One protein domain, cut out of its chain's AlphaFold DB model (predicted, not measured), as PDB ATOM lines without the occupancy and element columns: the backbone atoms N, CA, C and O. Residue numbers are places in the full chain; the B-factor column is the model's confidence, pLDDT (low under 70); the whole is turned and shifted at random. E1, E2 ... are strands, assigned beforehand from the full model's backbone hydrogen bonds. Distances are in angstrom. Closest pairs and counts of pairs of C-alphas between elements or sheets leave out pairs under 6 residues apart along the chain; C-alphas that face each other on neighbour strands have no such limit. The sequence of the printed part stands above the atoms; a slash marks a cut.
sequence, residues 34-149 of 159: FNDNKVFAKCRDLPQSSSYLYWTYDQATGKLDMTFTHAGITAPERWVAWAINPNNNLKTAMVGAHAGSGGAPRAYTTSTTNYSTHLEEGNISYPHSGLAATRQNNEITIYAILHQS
ATOM      1  N   PHE A  34     205.256 236.914 172.258       92.86
ATOM      2  CA  PHE A  34     205.638 237.673 173.445       92.86
ATOM      3  C   PHE A  34     205.313 236.881 174.718       92.86
ATOM      4  O   PHE A  34     204.808 235.757 174.653       92.86
ATOM      5  N   ASN A  35     205.595 237.474 175.880       88.27
ATOM      6  CA  ASN A  35     205.213 236.913 177.177       88.27
ATOM      7  C   ASN A  35     203.725 236.515 177.199       88.27
ATOM      8  O   ASN A  35     202.904 237.078 176.469       88.27
ATOM      9  N   ASP A  36     203.400 235.514 178.017       89.02
ATOM     10  CA  ASP A  36     202.049 234.948 178.152       89.02
ATOM     11  C   ASP A  36     201.475 234.380 176.841       89.02
ATOM     12  O   ASP A  36     200.264 234.361 176.630       89.02
ATOM     13  N   ASN A  37     202.349 233.914 175.940       91.89
ATOM     14  CA  ASN A  37     201.997 233.411 174.607       91.89
ATOM     15  C   ASN A  37     201.244 234.433 173.738       91.89
ATOM     16  O   ASN A  37     200.511 234.062 172.816       91.89
ATOM     17  N   LYS A  38     201.413 235.730 174.014       93.64
ATOM     18  CA  LYS A  38     200.724 236.784 173.274       93.64
ATOM     19  C   LYS A  38     201.254 236.878 171.845       93.64
ATOM     20  O   LYS A  38     202.456 237.006 171.613       93.64
ATOM     21  N   VAL A  39     200.329 236.880 170.891       95.43
ATOM     22  CA  VAL A  39     200.590 237.064 169.461       95.43
ATOM     23  C   VAL A  39     199.766 238.228 168.923       95.43
ATOM     24  O   VAL A  39     198.654 238.492 169.384       95.43
ATOM     25  N   PHE A  40     200.313 238.931 167.936       95.87
ATOM     26  CA  PHE A  40     199.656 240.072 167.304       95.87
ATOM     27  C   PHE A  40     199.192 239.737 165.888       95.87
ATOM     28  O   PHE A  40     199.888 239.054 165.139       95.87
ATOM     29  N   ALA A  41     198.017 240.247 165.510       95.45
ATOM     30  CA  ALA A  41     197.410 239.987 164.204       95.45
ATOM     31  C   ALA A  41     198.183 240.641 163.048       95.45
ATOM     32  O   ALA A  41     198.153 240.166 161.910       95.45
ATOM     33  N   LYS A  42     198.847 241.765 163.328       95.45
ATOM     34  CA  LYS A  42     199.640 242.529 162.370       95.45
ATOM     35  C   LYS A  42     200.991 242.875 162.976       95.45
ATOM     36  O   LYS A  42     201.127 243.053 164.184       95.45
ATOM     37  N   CYS A  43     201.983 243.010 162.109       94.95
ATOM     38  CA  CYS A  43     203.264 243.585 162.470       94.95
ATOM     39  C   CYS A  43     203.820 244.408 161.301       94.95
ATOM     40  O   CYS A  43     203.263 244.372 160.198       94.95
ATOM     41  N   ARG A  44     204.896 245.164 161.539       92.04
ATOM     42  CA  ARG A  44     205.634 245.962 160.553       92.04
ATOM     43  C   ARG A  44     207.118 246.006 160.907       92.04
ATOM     44  O   ARG A  44     207.469 246.375 162.026       92.04
ATOM     45  N   ASP A  45     207.962 245.703 159.926       91.83
ATOM     46  CA  ASP A  45     209.403 245.932 160.024       91.83
ATOM     47  C   ASP A  45     209.689 247.435 159.892       91.83
ATOM     48  O   ASP A  45     209.146 248.102 159.004       91.83
ATOM     49  N   LEU A  46     210.542 247.971 160.765       88.88
ATOM     50  CA  LEU A  46     211.020 249.355 160.713       88.88
ATOM     51  C   LEU A  46     212.517 249.330 160.356       88.88
ATOM     52  O   LEU A  46     213.376 249.334 161.242       88.88
ATOM     53  N   PRO A  47     212.851 249.262 159.052       74.48
ATOM     54  CA  PRO A  47     214.172 248.839 158.579       74.48
ATOM     55  C   PRO A  47     215.324 249.765 158.983       74.48
ATOM     56  O   PRO A  47     216.466 249.325 159.020       74.48
ATOM     57  N   GLN A  48     215.048 251.029 159.306       75.19
ATOM     58  CA  GLN A  48     216.082 252.007 159.667       75.19
ATOM     59  C   GLN A  48     216.547 251.903 161.130       75.19
ATOM     60  O   GLN A  48     217.471 252.609 161.520       75.19
ATOM     61  N   SER A  49     215.913 251.069 161.966       75.34
ATOM     62  CA  SER A  49     216.109 251.146 163.424       75.34
ATOM     63  C   SER A  49     216.204 249.797 164.136       75.34
ATOM     64  O   SER A  49     216.037 249.761 165.351       75.34
ATOM     65  N   SER A  50     216.419 248.677 163.428       88.02
ATOM     66  CA  SER A  50     216.379 247.327 164.037       88.02
ATOM     67  C   SER A  50     215.159 247.148 164.953       88.02
ATOM     68  O   SER A  50     215.252 246.620 166.064       88.02
ATOM     69  N   SER A  51     214.036 247.708 164.502       92.66
ATOM     70  CA  SER A  51     212.835 247.899 165.297       92.66
ATOM     71  C   SER A  51     211.633 247.304 164.591       92.66
ATOM     72  O   SER A  51     211.587 247.209 163.361       92.66
ATOM     73  N   TYR A  52     210.637 246.931 165.381       93.83
ATOM     74  CA  TYR A  52     209.445 246.265 164.890       93.83
ATOM     75  C   TYR A  52     208.222 246.766 165.645       93.83
ATOM     76  O   TYR A  52     208.270 246.991 166.853       93.83
ATOM     77  N   LEU A  53     207.117 246.919 164.925       93.61
ATOM     78  CA  LEU A  53     205.824 247.256 165.502       93.61
ATOM     79  C   LEU A  53     204.878 246.069 165.351       93.61
ATOM     80  O   LEU A  53     204.793 245.490 164.274       93.61
ATOM     81  N   TYR A  54     204.137 245.746 166.403       95.88
ATOM     82  CA  TYR A  54     203.163 244.661 166.466       95.88
ATOM     83  C   TYR A  54     201.852 245.212 167.007       95.88
ATOM     84  O   TYR A  54     201.877 246.012 167.941       95.88
ATOM     85  N   TRP A  55     200.717 244.828 166.426       95.38
ATOM     86  CA  TRP A  55     199.424 245.280 166.925       95.38
ATOM     87  C   TRP A  55     198.264 244.345 166.583       95.38
ATOM     88  O   TRP A  55     198.263 243.622 165.582       95.38
ATOM     89  N   THR A  56     197.243 244.414 167.430       96.03
ATOM     90  CA  THR A  56     195.921 243.827 167.235       96.03
ATOM     91  C   THR A  56     194.913 244.921 167.547       96.03
ATOM     92  O   THR A  56     194.938 245.508 168.627       96.03
ATOM     93  N   TYR A  57     194.040 245.211 166.587       94.46
ATOM     94  CA  TYR A  57     192.964 246.177 166.760       94.46
ATOM     95  C   TYR A  57     191.634 245.445 166.883       94.46
ATOM     96  O   TYR A  57     191.270 244.668 166.000       94.46
ATOM     97  N   ASP A  58     190.923 245.706 167.971       94.72
ATOM     98  CA  ASP A  58     189.554 245.260 168.182       94.72
ATOM     99  C   ASP A  58     188.601 246.423 167.889       94.72
ATOM    100  O   ASP A  58     188.449 247.356 168.680       94.72
ATOM    101  N   GLN A  59     187.951 246.357 166.727       91.77
ATOM    102  CA  GLN A  59     187.021 247.382 166.259       91.77
ATOM    103  C   GLN A  59     185.753 247.476 167.119       91.77
ATOM    104  O   GLN A  59     185.152 248.546 167.191       91.77
ATOM    105  N   ALA A  60     185.329 246.390 167.775       91.89
ATOM    106  CA  ALA A  60     184.117 246.402 168.592       91.89
ATOM    107  C   ALA A  60     184.307 247.230 169.871       91.89
ATOM    108  O   ALA A  60     183.372 247.893 170.319       91.89
ATOM    109  N   THR A  61     185.519 247.212 170.432       91.63
ATOM    110  CA  THR A  61     185.865 247.932 171.667       91.63
ATOM    111  C   THR A  61     186.668 249.212 171.428       91.63
ATOM    112  O   THR A  61     186.821 250.012 172.346       91.63
ATOM    113  N   GLY A  62     187.185 249.430 170.214       90.43
ATOM    114  CA  GLY A  62     188.108 250.530 169.923       90.43
ATOM    115  C   GLY A  62     189.493 250.338 170.553       90.43
ATOM    116  O   GLY A  62     190.249 251.303 170.679       90.43
ATOM    117  N   LYS A  63     189.831 249.108 170.962       93.78
ATOM    118  CA  LYS A  63     191.084 248.774 171.642       93.78
ATOM    119  C   LYS A  63     192.182 248.482 170.623       93.78
ATOM    120  O   LYS A  63     192.119 247.488 169.899       93.78
ATOM    121  N   LEU A  64     193.217 249.314 170.607       93.50
ATOM    122  CA  LEU A  64     194.458 249.078 169.879       93.50
ATOM    123  C   LEU A  64     195.521 248.587 170.860       93.50
ATOM    124  O   LEU A  64     196.126 249.369 171.588       93.50
ATOM    125  N   ASP A  65     195.735 247.279 170.876       94.88
ATOM    126  CA  ASP A  65     196.798 246.657 171.653       94.88
ATOM    127  C   ASP A  65     198.056 246.582 170.797       94.88
ATOM    128  O   ASP A  65     198.010 246.075 169.671       94.88
ATOM    129  N   MET A  66     199.168 247.103 171.305       94.42
ATOM    130  CA  MET A  66     200.382 247.236 170.528       94.42
ATOM    131  C   MET A  66     201.660 247.017 171.317       94.42
ATOM    132  O   MET A  66     201.745 247.156 172.539       94.42
ATOM    133  N   THR A  67     202.697 246.648 170.580       95.28
ATOM    134  CA  THR A  67     204.028 246.420 171.114       95.28
ATOM    135  C   THR A  67     205.071 246.894 170.122       95.28
ATOM    136  O   THR A  67     205.005 246.584 168.935       95.28
ATOM    137  N   PHE A  68     206.034 247.659 170.616       94.35
ATOM    138  CA  PHE A  68     207.183 248.125 169.857       94.35
ATOM    139  C   PHE A  68     208.441 247.465 170.407       94.35
ATOM    140  O   PHE A  68     208.627 247.434 171.621       94.35
ATOM    141  N   THR A  69     209.310 246.955 169.540       93.73
ATOM    142  CA  THR A  69     210.618 246.442 169.952       93.73
ATOM    143  C   THR A  69     211.739 247.189 169.256       93.73
ATOM    144  O   THR A  69     211.595 247.584 168.100       93.73
ATOM    145  N   HIS A  70     212.855 247.363 169.958       92.20
ATOM    146  CA  HIS A  70     214.100 247.892 169.414       92.20
ATOM    147  C   HIS A  70     215.267 247.050 169.924       92.20
ATOM    148  O   HIS A  70     215.560 247.037 171.122       92.20
ATOM    149  N   ALA A  71     215.944 246.363 169.007       91.57
ATOM    150  CA  ALA A  71     217.118 245.547 169.301       91.57
ATOM    151  C   ALA A  71     218.422 246.363 169.244       91.57
ATOM    152  O   ALA A  71     218.464 247.443 168.658       91.57
ATOM    153  N   GLY A  72     219.500 245.832 169.825       89.47
ATOM    154  CA  GLY A  72     220.830 246.459 169.806       89.47
ATOM    155  C   GLY A  72     221.073 247.489 170.915       89.47
ATOM    156  O   GLY A  72     222.011 248.277 170.829       89.47
ATOM    157  N   ILE A  73     220.256 247.491 171.969       87.25
ATOM    158  CA  ILE A  73     220.411 248.375 173.127       87.25
ATOM    159  C   ILE A  73     221.365 247.739 174.145       87.25
ATOM    160  O   ILE A  73     220.942 246.975 175.011       87.25
ATOM    161  N   THR A  74     222.656 248.055 174.031       86.96
ATOM    162  CA  THR A  74     223.727 247.496 174.881       86.96
ATOM    163  C   THR A  74     224.015 248.328 176.130       86.96
ATOM    164  O   THR A  74     224.295 247.774 177.189       86.96
ATOM    165  N   ALA A  75     223.941 249.657 176.030       85.25
ATOM    166  CA  ALA A  75     224.183 250.545 177.161       85.25
ATOM    167  C   ALA A  75     222.926 250.678 178.041       85.25
ATOM    168  O   ALA A  75     221.815 250.826 177.512       85.25
ATOM    169  N   PRO A  76     223.071 250.649 179.379       78.56
ATOM    170  CA  PRO A  76     221.922 250.570 180.254       78.56
ATOM    171  C   PRO A  76     221.074 251.839 180.246       78.56
ATOM    172  O   PRO A  76     219.865 251.671 180.221       78.56
ATOM    173  N   GLU A  77     221.678 253.029 180.152       82.40
ATOM    174  CA  GLU A  77     221.063 254.375 180.248       82.40
ATOM    175  C   GLU A  77     220.384 254.874 178.955       82.40
ATOM    176  O   GLU A  77     220.154 256.069 178.750       82.40
ATOM    177  N   ARG A  78     220.119 253.972 178.009       84.85
ATOM    178  CA  ARG A  78     219.533 254.336 176.717       84.85
ATOM    179  C   ARG A  78     218.016 254.390 176.814       84.85
ATOM    180  O   ARG A  78     217.373 253.502 177.374       84.85
ATOM    181  N   TRP A  79     217.450 255.417 176.197       85.49
ATOM    182  CA  TRP A  79     216.020 255.522 175.956       85.49
ATOM    183  C   TRP A  79     215.682 255.014 174.558       85.49
ATOM    184  O   TRP A  79     216.490 255.080 173.630       85.49
ATOM    185  N   VAL A  80     214.469 254.499 174.434       88.71
ATOM    186  CA  VAL A  80     213.848 254.078 173.188       88.71
ATOM    187  C   VAL A  80     212.462 254.701 173.177       88.71
ATOM    188  O   VAL A  80     211.729 254.594 174.154       88.71
ATOM    189  N   ALA A  81     212.088 255.364 172.091       88.08
ATOM    190  CA  ALA A  81     210.756 255.937 171.958       88.08
ATOM    191  C   ALA A  81     210.185 255.645 170.579       88.08
ATOM    192  O   ALA A  81     210.916 255.450 169.607       88.08
ATOM    193  N   TRP A  82     208.862 255.658 170.506       87.40
ATOM    194  CA  TRP A  82     208.121 255.573 169.261       87.40
ATOM    195  C   TRP A  82     206.878 256.469 169.354       87.40
ATOM    196  O   TRP A  82     206.472 256.892 170.437       87.40
ATOM    197  N   ALA A  83     206.294 256.815 168.211       82.99
ATOM    198  CA  ALA A  83     205.199 257.778 168.136       82.99
ATOM    199  C   ALA A  83     204.160 257.366 167.099       82.99
ATOM    200  O   ALA A  83     204.500 256.745 166.089       82.99
ATOM    201  N   ILE A  84     202.908 257.774 167.318       74.76
ATOM    202  CA  ILE A  84     201.854 257.709 166.297       74.76
ATOM    203  C   ILE A  84     201.610 259.116 165.771       74.76
ATOM    204  O   ILE A  84     201.428 260.049 166.552       74.76
ATOM    205  N   ASN A  85     201.529 259.244 164.444       76.49
ATOM    206  CA  ASN A  85     201.068 260.456 163.777       76.49
ATOM    207  C   ASN A  85     199.687 260.266 163.130       76.49
ATOM    208  O   ASN A  85     199.614 259.962 161.941       76.49
ATOM    209  N   PRO A  86     198.583 260.423 163.877       68.62
ATOM    210  CA  PRO A  86     197.255 260.146 163.341       68.62
ATOM    211  C   PRO A  86     196.764 261.226 162.367       68.62
ATOM    212  O   PRO A  86     195.992 260.927 161.464       68.62
ATOM    213  N   ASN A  87     197.230 262.470 162.519       71.81
ATOM    214  CA  ASN A  87     196.765 263.617 161.731       71.81
ATOM    215  C   ASN A  87     197.740 264.024 160.615       71.81
ATOM    216  O   ASN A  87     197.573 265.091 160.027       71.81
ATOM    217  N   ASN A  88     198.790 263.232 160.368       68.42
ATOM    218  CA  ASN A  88     199.908 263.592 159.487       68.42
ATOM    219  C   ASN A  88     200.506 264.984 159.795       68.42
ATOM    220  O   ASN A  88     201.001 265.666 158.900       68.42
ATOM    221  N   ASN A  89     200.459 265.425 161.057       66.91
ATOM    222  CA  ASN A  89     200.999 266.708 161.507       66.91
ATOM    223  C   ASN A  89     202.123 266.486 162.531       66.91
ATOM    224  O   ASN A  89     202.291 265.390 163.045       66.91
ATOM    225  N   LEU A  90     202.930 267.505 162.829       62.26
ATOM    226  CA  LEU A  90     204.061 267.353 163.761       62.26
ATOM    227  C   LEU A  90     203.642 267.276 165.242       62.26
ATOM    228  O   LEU A  90     204.491 267.091 166.108       62.26
ATOM    229  N   LYS A  91     202.347 267.427 165.553       58.12
ATOM    230  CA  LYS A  91     201.815 267.344 166.920       58.12
ATOM    231  C   LYS A  91     201.472 265.891 167.231       58.12
ATOM    232  O   LYS A  91     200.304 265.503 167.254       58.12
ATOM    233  N   THR A  92     202.497 265.071 167.418       58.65
ATOM    234  CA  THR A  92     202.332 263.638 167.663       58.65
ATOM    235  C   THR A  92     202.556 263.288 169.122       58.65
ATOM    236  O   THR A  92     203.550 263.680 169.731       58.65
ATOM    237  N   ALA A  93     201.634 262.500 169.669       65.19
ATOM    238  CA  ALA A  93     201.804 261.833 170.949       65.19
ATOM    239  C   ALA A  93     202.835 260.701 170.816       65.19
ATOM    240  O   ALA A  93     202.771 259.906 169.871       65.19
ATOM    241  N   MET A  94     203.769 260.619 171.765       66.95
ATOM    242  CA  MET A  94     204.804 259.589 171.800       66.95
ATOM    243  C   MET A  94     204.634 258.687 173.023       66.95
ATOM    244  O   MET A  94     204.230 259.126 174.102       66.95
ATOM    245  N   VAL A  95     204.992 257.417 172.862       72.22
ATOM    246  CA  VAL A  95     205.196 256.494 173.977       72.22
ATOM    247  C   VAL A  95     206.701 256.269 174.101       72.22
ATOM    248  O   VAL A  95     207.352 255.784 173.170       72.22
ATOM    249  N   GLY A  96     207.265 256.666 175.238       73.55
ATOM    250  CA  GLY A  96     208.685 256.540 175.543       73.55
ATOM    251  C   GLY A  96     208.950 255.409 176.532       73.55
ATOM    252  O   GLY A  96     208.146 255.118 177.414       73.55
ATOM    253  N   ALA A  97     210.106 254.768 176.415       73.91
ATOM    254  CA  ALA A  97     210.655 253.944 177.476       73.91
ATOM    255  C   ALA A  97     212.102 254.336 177.744       73.91
ATOM    256  O   ALA A  97     212.931 254.454 176.840       73.91
ATOM    257  N   HIS A  98     212.410 254.511 179.020       75.04
ATOM    258  CA  HIS A  98     213.763 254.726 179.488       75.04
ATOM    259  C   HIS A  98     214.228 253.480 180.228       75.04
ATOM    260  O   HIS A  98     213.541 252.969 181.115       75.04
ATOM    261  N   ALA A  99     215.409 252.995 179.874       66.40
ATOM    262  CA  ALA A  99     216.108 252.022 180.679       66.40
ATOM    263  C   ALA A  99     217.224 252.750 181.433       66.40
ATOM    264  O   ALA A  99     218.003 253.476 180.824       66.40
ATOM    265  N   GLY A 100     217.246 252.602 182.757       60.84
ATOM    266  CA  GLY A 100     218.298 253.140 183.618       60.84
ATOM    267  C   GLY A 100     219.393 252.109 183.901       60.84
ATOM    268  O   GLY A 100     219.318 250.949 183.474       60.84
ATOM    269  N   SER A 101     220.413 252.523 184.653       54.99
ATOM    270  CA  SER A 101     221.449 251.638 185.188       54.99
ATOM    271  C   SER A 101     220.844 250.570 186.110       54.99
ATOM    272  O   SER A 101     220.200 250.865 187.110       54.99
ATOM    273  N   GLY A 102     221.017 249.297 185.743       57.43
ATOM    274  CA  GLY A 102     220.755 248.150 186.624       57.43
ATOM    275  C   GLY A 102     219.292 247.779 186.903       57.43
ATOM    276  O   GLY A 102     219.066 246.900 187.727       57.43
ATOM    277  N   GLY A 103     218.306 248.394 186.237       70.56
ATOM    278  CA  GLY A 103     216.880 248.173 186.519       70.56
ATOM    279  C   GLY A 103     216.037 247.699 185.332       70.56
ATOM    280  O   GLY A 103     216.449 247.776 184.170       70.56
ATOM    281  N   ALA A 104     214.819 247.237 185.636       81.10
ATOM    282  CA  ALA A 104     213.774 247.057 184.632       81.10
ATOM    283  C   ALA A 104     213.466 248.415 183.971       81.10
ATOM    284  O   ALA A 104     213.427 249.435 184.666       81.10
ATOM    285  N   PRO A 105     213.269 248.470 182.644       88.50
ATOM    286  CA  PRO A 105     212.947 249.726 181.985       88.50
ATOM    287  C   PRO A 105     211.592 250.259 182.457       88.50
ATOM    288  O   PRO A 105     210.648 249.503 182.691       88.50
ATOM    289  N   ARG A 106     211.494 251.582 182.554       90.52
ATOM    290  CA  ARG A 106     210.264 252.299 182.884       90.52
ATOM    291  C   ARG A 106     209.672 252.877 181.604       90.52
ATOM    292  O   ARG A 106     210.341 253.628 180.894       90.52
ATOM    293  N   ALA A 107     208.420 252.536 181.324       93.17
ATOM    294  CA  ALA A 107     207.652 253.133 180.238       93.17
ATOM    295  C   ALA A 107     206.827 254.313 180.760       93.17
ATOM    296  O   ALA A 107     206.247 254.233 181.841       93.17
ATOM    297  N   TYR A 108     206.774 255.391 179.985       92.45
ATOM    298  CA  TYR A 108     205.957 256.566 180.261       92.45
ATOM    299  C   TYR A 108     205.492 257.197 178.943       92.45
ATOM    300  O   TYR A 108     206.047 256.958 177.870       92.45
ATOM    301  N   THR A 109     204.430 257.985 178.999       92.06
ATOM    302  CA  THR A 109     203.940 258.731 177.838       92.06
ATOM    303  C   THR A 109     204.543 260.131 177.817       92.06
ATOM    304  O   THR A 109     204.958 260.655 178.849       92.06
ATOM    305  N   THR A 110     204.658 260.724 176.630       87.60
ATOM    306  CA  THR A 110     205.093 262.114 176.475       87.60
ATOM    307  C   THR A 110     204.371 262.761 175.300       87.60
ATOM    308  O   THR A 110     204.152 262.148 174.248       87.60
ATOM    309  N   SER A 111     203.959 264.014 175.478       82.31
ATOM    310  CA  SER A 111     203.326 264.804 174.426       82.31
ATOM    311  C   SER A 111     204.365 265.720 173.795       82.31
ATOM    312  O   SER A 111     204.915 266.599 174.456       82.31
ATOM    313  N   THR A 112     204.634 265.530 172.503       76.15
ATOM    314  CA  THR A 112     205.609 266.349 171.773       76.15
ATOM    315  C   THR A 112     204.899 267.245 170.769       76.15
ATOM    316  O   THR A 112     204.068 266.791 169.983       76.15
ATOM    317  N   THR A 113     205.201 268.541 170.809       75.25
ATOM    318  CA  THR A 113     204.613 269.542 169.900       75.25
ATOM    319  C   THR A 113     205.619 270.093 168.891       75.25
ATOM    320  O   THR A 113     205.221 270.773 167.946       75.25
ATOM    321  N   ASN A 114     206.910 269.814 169.090       76.96
ATOM    322  CA  ASN A 114     208.021 270.247 168.253       76.96
ATOM    323  C   ASN A 114     209.236 269.309 168.447       76.96
ATOM    324  O   ASN A 114     209.210 268.421 169.299       76.96
ATOM    325  N   TYR A 115     210.296 269.516 167.660       77.44
ATOM    326  CA  TYR A 115     211.517 268.695 167.690       77.44
ATOM    327  C   TYR A 115     212.460 268.989 168.870       77.44
ATOM    328  O   TYR A 115     213.330 268.176 169.171       77.44
ATOM    329  N   SER A 116     212.292 270.121 169.553       81.87
ATOM    330  CA  SER A 116     213.040 270.505 170.755       81.87
ATOM    331  C   SER A 116     212.357 269.945 172.005       81.87
ATOM    332  O   SER A 116     211.898 270.685 172.871       81.87
ATOM    333  N   THR A 117     212.246 268.617 172.078       80.42
ATOM    334  CA  THR A 117     211.637 267.914 173.212       80.42
ATOM    335  C   THR A 117     212.692 267.290 174.119       80.42
ATOM    336  O   THR A 117     213.673 266.716 173.650       80.42
ATOM    337  N   HIS A 118     212.454 267.361 175.428       83.01
ATOM    338  CA  HIS A 118     213.214 266.628 176.441       83.01
ATOM    339  C   HIS A 118     212.577 265.271 176.785       83.01
ATOM    340  O   HIS A 118     213.070 264.578 177.670       83.01
ATOM    341  N   LEU A 119     211.497 264.891 176.083       82.02
ATOM    342  CA  LEU A 119     210.687 263.699 176.364       82.02
ATOM    343  C   LEU A 119     210.237 263.654 177.824       82.02
ATOM    344  O   LEU A 119     210.296 262.618 178.478       82.02
ATOM    345  N   GLU A 120     209.796 264.800 178.338       85.96
ATOM    346  CA  GLU A 120     209.254 264.888 179.687       85.96
ATOM    347  C   GLU A 120     208.016 264.008 179.807       85.96
ATOM    348  O   GLU A 120     207.175 263.949 178.903       85.96
ATOM    349  N   GLU A 121     207.906 263.316 180.931       89.39
ATOM    350  CA  GLU A 121     206.744 262.496 181.213       89.39
ATOM    351  C   GLU A 121     205.480 263.353 181.281       89.39
ATOM    352  O   GLU A 121     205.424 264.378 181.960       89.39
ATOM    353  N   GLY A 122     204.442 262.911 180.583       87.83
ATOM    354  CA  GLY A 122     203.183 263.624 180.526       87.83
ATOM    355  C   GLY A 122     202.129 262.858 179.749       87.83
ATOM    356  O   GLY A 122     202.419 261.972 178.950       87.83
ATOM    357  N   ASN A 123     200.872 263.217 179.975       85.93
ATOM    358  CA  ASN A 123     199.767 262.515 179.346       85.93
ATOM    359  C   ASN A 123     199.707 262.773 177.828       85.93
ATOM    360  O   ASN A 123     200.049 263.853 177.343       85.93
ATOM    361  N   ILE A 124     199.197 261.792 177.087       85.08
ATOM    362  CA  ILE A 124     198.912 261.897 175.650       85.08
ATOM    363  C   ILE A 124     197.410 262.069 175.407       85.08
ATOM    364  O   ILE A 124     196.588 261.784 176.271       85.08
ATOM    365  N   SER A 125     197.030 262.505 174.204       81.56
ATOM    366  CA  SER A 125     195.625 262.768 173.843       81.56
ATOM    367  C   SER A 125     194.726 261.525 173.800       81.56
ATOM    368  O   SER A 125     193.514 261.662 173.657       81.56
ATOM    369  N   TYR A 126     195.303 260.327 173.903       80.83
ATOM    370  CA  TYR A 126     194.580 259.061 173.862       80.83
ATOM    371  C   TYR A 126     194.559 258.416 175.249       80.83
ATOM    372  O   TYR A 126     195.623 258.268 175.864       80.83
ATOM    373  N   PRO A 127     193.384 257.975 175.738       89.90
ATOM    374  CA  PRO A 127     193.332 257.096 176.892       89.90
ATOM    375  C   PRO A 127     194.175 255.851 176.624       89.90
ATOM    376  O   PRO A 127     194.108 255.252 175.548       89.90
ATOM    377  N   HIS A 128     194.982 255.469 177.603       91.01
ATOM    378  CA  HIS A 128     195.907 254.358 177.465       91.01
ATOM    379  C   HIS A 128     195.949 253.516 178.736       91.01
ATOM    380  O   HIS A 128     195.671 253.993 179.835       91.01
ATOM    381  N   SER A 129     196.286 252.243 178.577       94.66
ATOM    382  CA  SER A 129     196.510 251.308 179.676       94.66
ATOM    383  C   SER A 129     197.585 250.290 179.297       94.66
ATOM    384  O   SER A 129     198.110 250.313 178.184       94.66
ATOM    385  N   GLY A 130     197.957 249.413 180.235       93.79
ATOM    386  CA  GLY A 130     198.936 248.351 179.975       93.79
ATOM    387  C   GLY A 130     200.323 248.865 179.575       93.79
ATOM    388  O   GLY A 130     201.053 248.154 178.891       93.79
ATOM    389  N   LEU A 131     200.660 250.103 179.956       94.04
ATOM    390  CA  LEU A 131     201.947 250.711 179.654       94.04
ATOM    391  C   LEU A 131     203.041 250.022 180.471       94.04
ATOM    392  O   LEU A 131     203.055 250.106 181.698       94.04
ATOM    393  N   ALA A 132     203.952 249.342 179.786       93.72
ATOM    394  CA  ALA A 132     205.066 248.640 180.406       93.72
ATOM    395  C   ALA A 132     206.262 248.597 179.458       93.72
ATOM    396  O   ALA A 132     206.118 248.744 178.243       93.72
ATOM    397  N   ALA A 133     207.447 248.349 180.006       93.10
ATOM    398  CA  ALA A 133     208.614 248.027 179.207       93.10
ATOM    399  C   ALA A 133     209.364 246.834 179.792       93.10
ATOM    400  O   ALA A 133     209.392 246.628 181.004       93.10
ATOM    401  N   THR A 134     210.022 246.071 178.923       92.32
ATOM    402  CA  THR A 134     210.964 245.019 179.317       92.32
ATOM    403  C   THR A 134     212.267 245.158 178.545       92.32
ATOM    404  O   THR A 134     212.301 245.705 177.441       92.32
ATOM    405  N   ARG A 135     213.361 244.676 179.138       89.10
ATOM    406  CA  ARG A 135     214.661 244.550 178.477       89.10
ATOM    407  C   ARG A 135     215.092 243.089 178.529       89.10
ATOM    408  O   ARG A 135     215.194 242.529 179.613       89.10
ATOM    409  N   GLN A 136     215.376 242.500 177.373       89.18
ATOM    410  CA  GLN A 136     215.904 241.141 177.257       89.18
ATOM    411  C   GLN A 136     216.821 241.053 176.037       89.18
ATOM    412  O   GLN A 136     216.472 241.571 174.987       89.18
ATOM    413  N   ASN A 137     217.981 240.398 176.148       88.94
ATOM    414  CA  ASN A 137     218.890 240.143 175.017       88.94
ATOM    415  C   ASN A 137     219.216 241.394 174.171       88.94
ATOM    416  O   ASN A 137     219.194 241.347 172.944       88.94
ATOM    417  N   ASN A 138     219.501 242.527 174.826       88.83
ATOM    418  CA  ASN A 138     219.724 243.831 174.182       88.83
ATOM    419  C   ASN A 138     218.530 244.345 173.347       88.83
ATOM    420  O   ASN A 138     218.699 245.225 172.505       88.83
ATOM    421  N   GLU A 139     217.323 243.824 173.556       89.98
ATOM    422  CA  GLU A 139     216.071 244.330 172.999       89.98
ATOM    423  C   GLU A 139     215.271 245.025 174.103       89.98
ATOM    424  O   GLU A 139     215.055 244.462 175.179       89.98
ATOM    425  N   ILE A 140     214.839 246.259 173.842       91.85
ATOM    426  CA  ILE A 140     213.806 246.923 174.638       91.85
ATOM    427  C   ILE A 140     212.469 246.675 173.955       91.85
ATOM    428  O   ILE A 140     212.327 246.913 172.756       91.85
ATOM    429  N   THR A 141     211.492 246.224 174.732       93.28
ATOM    430  CA  THR A 141     210.103 246.073 174.302       93.28
ATOM    431  C   THR A 141     209.228 247.049 175.073       93.28
ATOM    432  O   THR A 141     209.332 247.124 176.293       93.28
ATOM    433  N   ILE A 142     208.372 247.783 174.368       94.64
ATOM    434  CA  ILE A 142     207.409 248.738 174.914       94.64
ATOM    435  C   ILE A 142     206.012 248.209 174.612       94.64
ATOM    436  O   ILE A 142     205.653 248.047 173.446       94.64
ATOM    437  N   TYR A 143     205.232 247.966 175.657       94.76
ATOM    438  CA  TYR A 143     203.843 247.528 175.581       94.76
ATOM    439  C   TYR A 143     202.931 248.718 175.849       94.76
ATOM    440  O   TYR A 143     203.192 249.502 176.762       94.76
ATOM    441  N   ALA A 144     201.868 248.856 175.063       94.56
ATOM    442  CA  ALA A 144     200.840 249.858 175.298       94.56
ATOM    443  C   ALA A 144     199.497 249.385 174.740       94.56
ATOM    444  O   ALA A 144     199.434 248.723 173.705       94.56
ATOM    445  N   ILE A 145     198.415 249.775 175.401       94.51
ATOM    446  CA  ILE A 145     197.057 249.655 174.880       94.51
ATOM    447  C   ILE A 145     196.515 251.068 174.739       94.51
ATOM    448  O   ILE A 145     196.430 251.794 175.727       94.51
ATOM    449  N   LEU A 146     196.149 251.453 173.522       91.86
ATOM    450  CA  LEU A 146     195.444 252.697 173.251       91.86
ATOM    451  C   LEU A 146     193.957 252.401 173.109       91.86
ATOM    452  O   LEU A 146     193.557 251.455 172.429       91.86
ATOM    453  N   HIS A 147     193.138 253.236 173.731       90.55
ATOM    454  CA  HIS A 147     191.693 253.171 173.594       90.55
ATOM    455  C   HIS A 147     191.266 254.348 172.742       90.55
ATOM    456  O   HIS A 147     191.442 255.508 173.116       90.55
ATOM    457  N   GLN A 148     190.698 254.057 171.582       79.19
ATOM    458  CA  GLN A 148     189.927 255.070 170.892       79.19
ATOM    459  C   GLN A 148     188.621 255.249 171.661       79.19
ATOM    460  O   GLN A 148     187.954 254.272 171.998       79.19
ATOM    461  N   SER A 149     188.227 256.493 171.922       64.96
ATOM    462  CA  SER A 149     186.860 256.780 172.336       64.96
ATOM    463  C   SER A 149     185.924 256.364 171.200       64.96
ATOM    464  O   SER A 149     185.720 257.089 170.227       64.96
TER     465      SER A 149
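This is residues 34 to 149 of the 159 residues of an uncharacterized protein of Glycine max (UniProt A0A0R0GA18). Two antiparallel sheets make a sandwich, with a small sheet of three strands face to face with part of a larger, twisted sheet of five, their strands crossed at 47 degrees. The small sheet, E4 E5 E6, covers the side with E3, E8 and E7, while E1 and E2 reach beyond it; a long loop, residues 112 to 127, leads from E6 back to E7. The printed part has 116 residues with no named helix and eight strands, E1 to E8 in order along the chain; the larger sheet runs E1 E2 E3 E8 E7. The class is all strand, with 58 residues in named elements. The whole is compact, with a radius of gyration of the C-alphas of 14.0 A and spans of 40 by 38 by 26 A.

Start at E1, residues 42 to 46, an edge strand that forms a hairpin with E2, residues 51 to 58; look for N 44 and O 53, 2.8 A apart. E3, residues 63 to 71, completes a meander, each strand the antiparallel neighbour of the one before, with N 54 and O 67 at 2.8 A. Next come E4, residues 79 to 84, E5, residues 93 to 98, and E6, residues 106 to 111, a second meander; check N 97 and O 80 at 2.8 A, and N 96 and O 108 at 2.9 A. The hairpin of E7, residues 128 to 136, and E8, residues 139 to 147, returns to the larger sheet, with N 143 and O 132 at 2.8 A. Beside E3, E8 has N 142 and O 68 at 2.8 A. Between the sheets, the closest C-alphas of E6 and E7 are those of Ala 107 and Ala 132, 5.2 A apart; those of E3 and E4 are His 70 and Val 80, 7.3 A. E1 and E2 are apart from E4, E5 and E6.

Find C-alpha 42 at (199.640, 242.529, 162.370), where E1 begins. E2 then runs 23.6 A and E3 26.3 A from first to last C-alpha. Find C-alpha 79 at (216.020, 255.522, 175.956); from there E4 runs 17.3 A, followed by E5 with 16.3 A and E6 with 16.6 A. E7 runs 24.0 A, and E8 runs 25.9 A to C-alpha 147 at (191.693, 253.171, 173.594).

The two C-alphas farthest apart are those of Ala 60 and Ser 101, at 41.2 A. The printed part has no cut, and its one long link is E6 to E7, with 16 residues. The mean pLDDT of the printed part is 85.1; look for values under 70 at residue 86, residues 88 to 94, residues 99 to 102 and residue 149.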